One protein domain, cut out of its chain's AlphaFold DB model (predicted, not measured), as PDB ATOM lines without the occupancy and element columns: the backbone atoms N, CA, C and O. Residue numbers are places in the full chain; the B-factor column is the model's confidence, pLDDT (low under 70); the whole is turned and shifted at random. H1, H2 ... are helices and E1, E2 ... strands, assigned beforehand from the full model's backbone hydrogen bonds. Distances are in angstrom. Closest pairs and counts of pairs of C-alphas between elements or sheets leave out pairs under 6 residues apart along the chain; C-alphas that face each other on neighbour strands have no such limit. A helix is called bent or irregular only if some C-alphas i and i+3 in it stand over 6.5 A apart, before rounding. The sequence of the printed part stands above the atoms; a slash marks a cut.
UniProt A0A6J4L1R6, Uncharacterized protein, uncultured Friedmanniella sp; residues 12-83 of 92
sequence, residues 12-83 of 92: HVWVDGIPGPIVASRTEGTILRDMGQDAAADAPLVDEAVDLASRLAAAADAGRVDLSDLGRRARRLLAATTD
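What this domain is: This is residues 12 to 83 of the 92 residues of an uncharacterized protein of uncultured Friedmanniella sp (UniProt A0A6J4L1R6). A long helix, H2, with H3 folded back beside part of it, makes a loosely closed helical hairpin. At the end of H2 away from the turn, the short helix H1 sits at a steep angle to it, and beyond H1 the first printed stretch, residues 12 to 24, loops back on itself as a small head that ends in the strand E1. The printed part has 72 residues, with one named strand and three named helices in the order E1, H1, H2, H3, and its class is mostly helix. The whole is extended, with a radius of gyration of the C-alphas of 17.6 A, and its outline is a rod of 57 by 21 by 19 A.

Where its parts are: Find C-alpha 38 at (-20.317, 9.739, -34.948); from there H2, residues 38 to 61, runs 33.8 A to C-alpha 61 at (-3.049, 27.877, -12.282). H2 is irregular, with C-alphas 41 and 44 standing 7.4 A apart, and it has a kink of 41 degrees near residue 45. H3, residues 67 to 82, runs 22.4 A and ends at C-alpha 82 at (-18.181, 3.818, -23.243). Look before H2 for H1, residues 28 to 34, which is 10.0 A long. Earlier still is E1, residues 22 to 24, 6.1 A long.

How they stand to each other: Begin with H2 and H3, a helical hairpin. They touch through residues 45 to 56 of H2 alone, and their closest C-alphas, those of Ala 49 and Leu 77, are 7.4 A apart. They run opposite ways at a shallow tilt of 6 degrees. At residues 38 to 42 alone, H2 touches H1; look there for their closest C-alphas, those of Gly 29 and Ala 41, 4.6 A apart. H1 and H2 run opposite ways at a steep tilt of 59 degrees. H1 and H3 are apart, and E1 is apart from H1, H2 and H3. E1 pairs with no named strand, but residues 12 to 13 pair antiparallel with its residues 22 to 23. In H1 and H3 every O i to N i+4 pair is within hydrogen-bond range; in H2 it is 18 of 20.

The domain as a whole: Look to Gly 17 and Gly 63 for the two C-alphas farthest apart, 57.3 A. Residues 58 to 63, of which 58 to 61 belong to H2, stand free. The printed part has no cut, and the links from E1 to H1, H1 to H2 and H2 to H3 are tight. The mean pLDDT of the printed part is 86.4, and residue 83 is the one printed residue under 70.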
ATOM      1  N   HIS A  12     -37.607  14.205 -31.999       91.81
ATOM      2  CA  HIS A  12     -38.391  14.512 -33.195       91.81
ATOM      3  C   HIS A  12     -37.463  14.591 -34.406       91.81
ATOM      4  O   HIS A  12     -36.466  15.307 -34.367       91.81
ATOM      5  N   VAL A  13     -37.793  13.856 -35.466       91.19
ATOM      6  CA  VAL A  13     -36.996  13.776 -36.695       91.19
ATOM      7  C   VAL A  13     -37.792  14.352 -37.856       91.19
ATOM      8  O   VAL A  13     -38.945  13.976 -38.073       91.19
ATOM      9  N   TRP A  14     -37.166  15.245 -38.616       92.94
ATOM     10  CA  TRP A  14     -37.712  15.777 -39.858       92.94
ATOM     11  C   TRP A  14     -37.109  15.022 -41.034       92.94
ATOM     12  O   TRP A  14     -35.894  14.853 -41.113       92.94
ATOM     13  N   VAL A  15     -37.973  14.564 -41.933       91.31
ATOM     14  CA  VAL A  15     -37.593  13.823 -43.135       91.31
ATOM     15  C   VAL A  15     -38.093  14.603 -44.336       91.31
ATOM     16  O   VAL A  15     -39.236  15.063 -44.342       91.31
ATOM     17  N   ASP A  16     -37.236  14.757 -45.340       94.56
ATOM     18  CA  ASP A  16     -37.616  15.440 -46.570       94.56
ATOM     19  C   ASP A  16     -38.821  14.751 -47.234       94.56
ATOM     20  O   ASP A  16     -38.924  13.523 -47.266       94.56
ATOM     21  N   GLY A  17     -39.776  15.552 -47.706       94.75
ATOM     22  CA  GLY A  17     -41.050  15.064 -48.243       94.75
ATOM     23  C   GLY A  17     -42.103  14.633 -47.208       94.75
ATOM     24  O   GLY A  17     -43.209  14.271 -47.614       94.75
ATOM     25  N   ILE A  18     -41.829  14.703 -45.895       94.62
ATOM     26  CA  ILE A  18     -42.821  14.432 -44.838       94.62
ATOM     27  C   ILE A  18     -43.214  15.742 -44.128       94.62
ATOM     28  O   ILE A  18     -42.355  16.428 -43.578       94.62
ATOM     29  N   PRO A  19     -44.514  16.103 -44.082       90.12
ATOM     30  CA  PRO A  19     -44.962  17.424 -43.623       90.12
ATOM     31  C   PRO A  19     -44.929  17.631 -42.098       90.12
ATOM     32  O   PRO A  19     -45.313  18.696 -41.620       90.12
ATOM     33  N   GLY A  20     -44.497  16.641 -41.314       89.62
ATOM     34  CA  GLY A  20     -44.463  16.724 -39.856       89.62
ATOM     35  C   GLY A  20     -43.387  15.832 -39.237       89.62
ATOM     36  O   GLY A  20     -42.908  14.904 -39.890       89.62
ATOM     37  N   PRO A  21     -42.993  16.111 -37.983       91.75
ATOM     38  CA  PRO A  21     -41.941  15.362 -37.322       91.75
ATOM     39  C   PRO A  21     -42.395  13.943 -36.983       91.75
ATOM     40  O   PRO A  21     -43.507  13.720 -36.502       91.75
ATOM     41  N   ILE A  22     -41.484  12.994 -37.160       91.38
ATOM     42  CA  ILE A  22     -41.647  11.622 -36.689       91.38
ATOM     43  C   ILE A  22     -41.040  11.531 -35.290       91.38
ATOM     44  O   ILE A  22     -39.901  11.944 -35.066       91.38
ATOM     45  N   VAL A  23     -41.798  10.982 -34.341       91.69
ATOM     46  CA  VAL A  23     -41.280  10.669 -33.005       91.69
ATOM     47  C   VAL A  23     -40.439   9.401 -33.103       91.69
ATOM     48  O   VAL A  23     -40.959   8.338 -33.438       91.69
ATOM     49  N   ALA A  24     -39.145   9.502 -32.816       89.44
ATOM     50  CA  ALA A  24     -38.258   8.350 -32.848       89.44
ATOM     51  C   ALA A  24     -38.297   7.566 -31.529       89.44
ATOM     52  O   ALA A  24     -38.461   8.133 -30.448       89.44
ATOM     53  N   SER A  25     -38.102   6.248 -31.626       88.19
ATOM     54  CA  SER A  25     -37.922   5.371 -30.461       88.19
ATOM     55  C   SER A  25     -36.528   5.485 -29.844       88.19
ATOM     56  O   SER A  25     -36.351   5.185 -28.669       88.19
ATOM     57  N   ARG A  26     -35.540   5.897 -30.647       86.88
ATOM     58  CA  ARG A  26     -34.134   6.039 -30.261       86.88
ATOM     59  C   ARG A  26     -33.796   7.490 -29.919       86.88
ATOM     60  O   ARG A  26     -34.449   8.436 -30.369       86.88
ATOM     61  N   THR A  27     -32.749   7.663 -29.121       88.69
ATOM     62  CA  THR A  27     -32.178   8.977 -28.816       88.69
ATOM     63  C   THR A  27     -31.482   9.564 -30.044       88.69
ATOM     64  O   THR A  27     -31.066   8.832 -30.943       88.69
ATOM     65  N   GLU A  28     -31.334  10.888 -30.070       88.44
ATOM     66  CA  GLU A  28     -30.598  11.610 -31.117       88.44
ATOM     67  C   GLU A  28     -29.195  11.028 -31.346       88.44
ATOM     68  O   GLU A  28     -28.859  10.682 -32.476       88.44
ATOM     69  N   GLY A  29     -28.416  10.821 -30.277       88.25
ATOM     70  CA  GLY A  29     -27.062  10.268 -30.376       88.25
ATOM     71  C   GLY A  29     -27.015   8.875 -31.011       88.25
ATOM     72  O   GLY A  29     -26.180   8.626 -31.876       88.25
ATOM     73  N   THR A  30     -27.940   7.977 -30.652       88.69
ATOM     74  CA  THR A  30     -28.012   6.637 -31.262       88.69
ATOM     75  C   THR A  30     -28.384   6.716 -32.740       88.69
ATOM     76  O   THR A  30     -27.783   6.025 -33.555       88.69
ATOM     77  N   ILE A  31     -29.331   7.585 -33.105       90.25
ATOM     78  CA  ILE A  31     -29.735   7.782 -34.504       90.25
ATOM     79  C   ILE A  31     -28.562   8.314 -35.332       90.25
ATOM     80  O   ILE A  31     -28.302   7.803 -36.418       90.25
ATOM     81  N   LEU A  32     -27.831   9.309 -34.822       91.19
ATOM     82  CA  LEU A  32     -26.658   9.866 -35.494       91.19
ATOM     83  C   LEU A  32     -25.564   8.806 -35.703       91.19
ATOM     84  O   LEU A  32     -25.050   8.700 -36.815       91.19
ATOM     85  N   ARG A  33     -25.264   7.969 -34.701       89.62
ATOM     86  CA  ARG A  33     -24.298   6.859 -34.838       89.62
ATOM     87  C   ARG A  33     -24.746   5.806 -35.846       89.62
ATOM     88  O   ARG A  33     -23.958   5.396 -36.691       89.62
ATOM     89  N   ASP A  34     -26.024   5.429 -35.830       90.50
ATOM     90  CA  ASP A  34     -26.585   4.495 -36.814       90.50
ATOM     91  C   ASP A  34     -26.488   5.044 -38.255       90.50
ATOM     92  O   ASP A  34     -26.387   4.274 -39.208       90.50
ATOM     93  N   MET A  35     -26.477   6.373 -38.423       92.06
ATOM     94  CA  MET A  35     -26.256   7.061 -39.705       92.06
ATOM     95  C   MET A  35     -24.767   7.284 -40.046       92.06
ATOM     96  O   MET A  35     -24.458   7.958 -41.033       92.06
ATOM     97  N   GLY A  36     -23.833   6.769 -39.238       91.00
ATOM     98  CA  GLY A  36     -22.391   7.003 -39.390       91.00
ATOM     99  C   GLY A  36     -21.961   8.450 -39.115       91.00
ATOM    100  O   GLY A  36     -20.919   8.888 -39.595       91.00
ATOM    101  N   GLN A  37     -22.779   9.221 -38.392       91.00
ATOM    102  CA  GLN A  37     -22.513  10.608 -37.994       91.00
ATOM    103  C   GLN A  37     -21.933  10.669 -36.572       91.00
ATOM    104  O   GLN A  37     -22.407  11.436 -35.733       91.00
ATOM    105  N   ASP A  38     -20.905   9.863 -36.290       86.56
ATOM    106  CA  ASP A  38     -20.317   9.739 -34.948       86.56
ATOM    107  C   ASP A  38     -19.807  11.083 -34.406       86.56
ATOM    108  O   ASP A  38     -20.067  11.434 -33.259       86.56
ATOM    109  N   ALA A  39     -19.178  11.898 -35.261       85.19
ATOM    110  CA  ALA A  39     -18.688  13.223 -34.874       85.19
ATOM    111  C   ALA A  39     -19.811  14.159 -34.389       85.19
ATOM    112  O   ALA A  39     -19.611  14.931 -33.455       85.19
ATOM    113  N   ALA A  40     -20.995  14.085 -35.005       85.56
ATOM    114  CA  ALA A  40     -22.154  14.860 -34.574       85.56
ATOM    115  C   ALA A  40     -22.779  14.276 -33.297       85.56
ATOM    116  O   ALA A  40     -23.221  15.031 -32.435       85.56
ATOM    117  N   ALA A  41     -22.782  12.946 -33.155       85.50
ATOM    118  CA  ALA A  41     -23.268  12.269 -31.954       85.50
ATOM    119  C   ALA A  41     -22.424  12.597 -30.711       85.50
ATOM    120  O   ALA A  41     -22.969  12.720 -29.614       85.50
ATOM    121  N   ASP A  42     -21.110  12.755 -30.885       87.00
ATOM    122  CA  ASP A  42     -20.168  12.981 -29.789       87.00
ATOM    123  C   ASP A  42     -19.934  14.470 -29.477       87.00
ATOM    124  O   ASP A  42     -19.411  14.789 -28.409       87.00
ATOM    125  N   ALA A  43     -20.346  15.395 -30.354       85.31
ATOM    126  CA  ALA A  43     -20.110  16.834 -30.196       85.31
ATOM    127  C   ALA A  43     -20.513  17.403 -28.813       85.31
ATOM    128  O   ALA A  43     -19.684  18.080 -28.202       85.31
ATOM    129  N   PRO A  44     -21.693  17.082 -28.237       83.12
ATOM    130  CA  PRO A  44     -22.057  17.573 -26.903       83.12
ATOM    131  C   PRO A  44     -21.125  17.071 -25.791       83.12
ATOM    132  O   PRO A  44     -20.863  17.778 -24.820       83.12
ATOM    133  N   LEU A  45     -20.619  15.843 -25.929       84.25
ATOM    134  CA  LEU A  45     -19.706  15.229 -24.968       84.25
ATOM    135  C   LEU A  45     -18.318  15.876 -25.067       84.25
ATOM    136  O   LEU A  45     -17.679  16.139 -24.049       84.25
ATOM    137  N   VAL A  46     -17.876  16.191 -26.287       88.00
ATOM    138  CA  VAL A  46     -16.638  16.942 -26.530       88.00
ATOM    139  C   VAL A  46     -16.713  18.333 -25.898       88.00
ATOM    140  O   VAL A  46     -15.781  18.715 -25.192       88.00
ATOM    141  N   ASP A  47     -17.821  19.057 -26.062       87.94
ATOM    142  CA  ASP A  47     -18.006  20.374 -25.438       87.94
ATOM    143  C   ASP A  47     -17.943  20.303 -23.902       87.94
ATOM    144  O   ASP A  47     -17.270  21.118 -23.263       87.94
ATOM    145  N   GLU A  48     -18.576  19.293 -23.292       85.25
ATOM    146  CA  GLU A  48     -18.505  19.066 -21.842       85.25
ATOM    147  C   GLU A  48     -17.071  18.744 -21.386       85.25
ATOM    148  O   GLU A  48     -16.604  19.254 -20.361       85.25
ATOM    149  N   ALA A  49     -16.339  17.938 -22.159       89.44
ATOM    150  CA  ALA A  49     -14.942  17.623 -21.880       89.44
ATOM    151  C   ALA A  49     -14.050  18.874 -21.943       89.44
ATOM    152  O   ALA A  49     -13.174  19.050 -21.092       89.44
ATOM    153  N   VAL A  50     -14.285  19.757 -22.918       91.81
ATOM    154  CA  VAL A  50     -13.540  21.012 -23.092       91.81
ATOM    155  C   VAL A  50     -13.831  21.996 -21.957       91.81
ATOM    156  O   VAL A  50     -12.894  22.586 -21.409       91.81
ATOM    157  N   ASP A  51     -15.092  22.152 -21.550       88.88
ATOM    158  CA  ASP A  51     -15.462  22.980 -20.393       88.88
ATOM    159  C   ASP A  51     -14.817  22.451 -19.104       88.88
ATOM    160  O   ASP A  51     -14.204  23.210 -18.346       88.88
ATOM    161  N   LEU A  52     -14.861  21.133 -18.886       84.38
ATOM    162  CA  LEU A  52     -14.208  20.501 -17.744       84.38
ATOM    163  C   LEU A  52     -12.691  20.731 -17.748       84.38
ATOM    164  O   LEU A  52     -12.125  21.112 -16.719       84.38
ATOM    165  N   ALA A  53     -12.032  20.524 -18.889       89.00
ATOM    166  CA  ALA A  53     -10.596  20.739 -19.033       89.00
ATOM    167  C   ALA A  53     -10.215  22.202 -18.760       89.00
ATOM    168  O   ALA A  53      -9.252  22.464 -18.039       89.00
ATOM    169  N   SER A  54     -11.012  23.152 -19.256       90.31
ATOM    170  CA  SER A  54     -10.793  24.588 -19.048       90.31
ATOM    171  C   SER A  54     -10.897  24.972 -17.570       90.31
ATOM    172  O   SER A  54     -10.034  25.671 -17.036       90.31
ATOM    173  N   ARG A  55     -11.919  24.465 -16.868       86.88
ATOM    174  CA  ARG A  55     -12.088  24.694 -15.422       86.88
ATOM    175  C   ARG A  55     -10.955  24.081 -14.608       86.88
ATOM    176  O   ARG A  55     -10.520  24.677 -13.623       86.88
ATOM    177  N   LEU A  56     -10.481  22.903 -15.008       85.88
ATOM    178  CA  LEU A  56      -9.359  22.243 -14.351       85.88
ATOM    179  C   LEU A  56      -8.058  23.028 -14.530       85.88
ATOM    180  O   LEU A  56      -7.341  23.222 -13.552       85.88
ATOM    181  N   ALA A  57      -7.775  23.502 -15.746       86.38
ATOM    182  CA  ALA A  57      -6.600  24.319 -16.032       86.38
ATOM    183  C   ALA A  57      -6.594  25.595 -15.174       86.38
ATOM    184  O   ALA A  57      -5.619  25.867 -14.479       86.38
ATOM    185  N   ALA A  58      -7.730  26.296 -15.100       86.06
ATOM    186  CA  ALA A  58      -7.871  27.479 -14.255       86.06
ATOM    187  C   ALA A  58      -7.653  27.178 -12.758       86.06
ATOM    188  O   ALA A  58      -7.026  27.962 -12.046       86.06
ATOM    189  N   ALA A  59      -8.148  26.039 -12.259       80.69
ATOM    190  CA  ALA A  59      -7.927  25.620 -10.874       80.69
ATOM    191  C   ALA A  59      -6.459  25.243 -10.596       80.69
ATOM    192  O   ALA A  59      -5.961  25.502  -9.497       80.69
ATOM    193  N   ALA A  60      -5.768  24.657 -11.581       81.81
ATOM    194  CA  ALA A  60      -4.340  24.343 -11.526       81.81
ATOM    195  C   ALA A  60      -3.477  25.598 -11.454       81.81
ATOM    196  O   ALA A  60      -2.643  25.693 -10.553       81.81
ATOM    197  N   ASP A  61      -3.748  26.589 -12.303       84.19
ATOM    198  CA  ASP A  61      -3.049  27.877 -12.282       84.19
ATOM    199  C   ASP A  61      -3.234  28.613 -10.945       84.19
ATOM    200  O   ASP A  61      -2.317  29.264 -10.446       84.19
ATOM    201  N   ALA A  62      -4.399  28.457 -10.306       87.38
ATOM    202  CA  ALA A  62      -4.680  29.009  -8.979       87.38
ATOM    203  C   ALA A  62      -4.077  28.195  -7.811       87.38
ATOM    204  O   ALA A  62      -4.288  28.553  -6.649       87.38
ATOM    205  N   GLY A  63      -3.383  27.081  -8.081       85.19
ATOM    206  CA  GLY A  63      -2.833  26.184  -7.058       85.19
ATOM    207  C   GLY A  63      -3.900  25.466  -6.218       85.19
ATOM    208  O   GLY A  63      -3.646  25.098  -5.073       85.19
ATOM    209  N   ARG A  64      -5.118  25.300  -6.750       74.25
ATOM    210  CA  ARG A  64      -6.323  24.846  -6.029       74.25
ATOM    211  C   ARG A  64      -6.934  23.594  -6.671       74.25
ATOM    212  O   ARG A  64      -8.136  23.553  -6.925       74.25
ATOM    213  N   VAL A  65      -6.121  22.572  -6.941       79.12
ATOM    214  CA  VAL A  65      -6.593  21.321  -7.569       79.12
ATOM    215  C   VAL A  65      -6.858  20.246  -6.526       79.12
ATOM    216  O   VAL A  65      -5.962  19.862  -5.778       79.12
ATOM    217  N   ASP A  66      -8.077  19.709  -6.539       82.56
ATOM    218  CA  ASP A  66      -8.424  18.471  -5.843       82.56
ATOM    219  C   ASP A  66      -8.330  17.285  -6.818       82.56
ATOM    220  O   ASP A  66      -9.167  17.101  -7.707       82.56
ATOM    221  N   LEU A  67      -7.297  16.456  -6.645       82.25
ATOM    222  CA  LEU A  67      -7.060  15.265  -7.470       82.25
ATOM    223  C   LEU A  67      -8.151  14.193  -7.303       82.25
ATOM    224  O   LEU A  67      -8.369  13.386  -8.210       82.25
ATOM    225  N   SER A  68      -8.858  14.193  -6.174       82.88
ATOM    226  CA  SER A  68      -9.946  13.253  -5.900       82.88
ATOM    227  C   SER A  68     -11.191  13.612  -6.709       82.88
ATOM    228  O   SER A  68     -11.815  12.730  -7.310       82.88
ATOM    229  N   ASP A  69     -11.528  14.904  -6.787       83.25
ATOM    230  CA  ASP A  69     -12.612  15.399  -7.648       83.25
ATOM    231  C   ASP A  69     -12.292  15.163  -9.130       83.25
ATOM    232  O   ASP A  69     -13.128  14.637  -9.874       83.25
ATOM    233  N   LEU A  70     -11.050  15.441  -9.540       84.25
ATOM    234  CA  LEU A  70     -10.586  15.171 -10.900       84.25
ATOM    235  C   LEU A  70     -10.757  13.694 -11.278       84.25
ATOM    236  O   LEU A  70     -11.356  13.382 -12.309       84.25
ATOM    237  N   GLY A  71     -10.291  12.774 -10.429       84.25
ATOM    238  CA  GLY A  71     -10.429  11.337 -10.669       84.25
ATOM    239  C   GLY A  71     -11.890  10.898 -10.800       84.25
ATOM    240  O   GLY A  71     -12.220  10.061 -11.645       84.25
ATOM    241  N   ARG A  72     -12.795  11.495 -10.014       88.50
ATOM    242  CA  ARG A  72     -14.236  11.213 -10.088       88.50
ATOM    243  C   ARG A  72     -14.853  11.698 -11.398       88.50
ATOM    244  O   ARG A  72     -15.640  10.965 -12.002       88.50
ATOM    245  N   ARG A  73     -14.518  12.914 -11.836       82.69
ATOM    246  CA  ARG A  73     -15.041  13.498 -13.079       82.69
ATOM    247  C   ARG A  73     -14.500  12.786 -14.315       82.69
ATOM    248  O   ARG A  73     -15.293  12.434 -15.182       82.69
ATOM    249  N   ALA A  74     -13.208  12.461 -14.339       85.25
ATOM    250  CA  ALA A  74     -12.602  11.685 -15.418       85.25
ATOM    251  C   ALA A  74     -13.288  10.319 -15.595       85.25
ATOM    252  O   ALA A  74     -13.653   9.952 -16.707       85.25
ATOM    253  N   ARG A  75     -13.558   9.591 -14.499       86.06
ATOM    254  CA  ARG A  75     -14.293   8.314 -14.567       86.06
ATOM    255  C   ARG A  75     -15.715   8.467 -15.103       86.06
ATOM    256  O   ARG A  75     -16.166   7.601 -15.845       86.06
ATOM    257  N   ARG A  76     -16.419   9.539 -14.728       85.75
ATOM    258  CA  ARG A  76     -17.769   9.820 -15.239       85.75
ATOM    259  C   ARG A  76     -17.746  10.087 -16.742       85.75
ATOM    260  O   ARG A  76     -18.574   9.530 -17.453       85.75
ATOM    261  N   LEU A  77     -16.791  10.891 -17.201       85.38
ATOM    262  CA  LEU A  77     -16.626  11.199 -18.617       85.38
ATOM    263  C   LEU A  77     -16.275   9.937 -19.420       85.38
ATOM    264  O   LEU A  77     -16.922   9.662 -20.423       85.38
ATOM    265  N   LEU A  78     -15.348   9.104 -18.924       82.25
ATOM    266  CA  LEU A  78     -15.054   7.801 -19.536       82.25
ATOM    267  C   LEU A  78     -16.307   6.927 -19.638       82.25
ATOM    268  O   LEU A  78     -16.594   6.404 -20.711       82.25
ATOM    269  N   ALA A  79     -17.076   6.805 -18.554       82.69
ATOM    270  CA  ALA A  79     -18.307   6.021 -18.566       82.69
ATOM    271  C   ALA A  79     -19.290   6.519 -19.639       82.69
ATOM    272  O   ALA A  79     -19.829   5.697 -20.374       82.69
ATOM    273  N   ALA A  80     -19.451   7.839 -19.793       78.31
ATOM    274  CA  ALA A  80     -20.301   8.436 -20.825       78.31
ATOM    275  C   ALA A  80     -19.814   8.146 -22.258       78.31
ATOM    276  O   ALA A  80     -20.629   7.986 -23.161       78.31
ATOM    277  N   THR A  81     -18.498   8.023 -22.469       72.50
ATOM    278  CA  THR A  81     -17.937   7.642 -23.780       72.50
ATOM    279  C   THR A  81     -18.067   6.149 -24.094       72.50
ATOM    280  O   THR A  81     -18.100   5.775 -25.263       72.50
ATOM    281  N   THR A  82     -18.153   5.286 -23.075       73.06
ATOM    282  CA  THR A  82     -18.181   3.818 -23.243       73.06
ATOM    283  C   THR A  82     -19.556   3.176 -23.058       73.06
ATOM    284  O   THR A  82     -19.730   2.025 -23.450       73.06
ATOM    285  N   ASP A  83     -20.526   3.885 -22.477       60.12
ATOM    286  CA  ASP A  83     -21.906   3.419 -22.302       60.12
ATOM    287  C   ASP A  83     -22.888   4.356 -23.036       60.12
ATOM    288  O   ASP A  83     -23.386   5.322 -22.453       60.12
TER     289      ASP A  83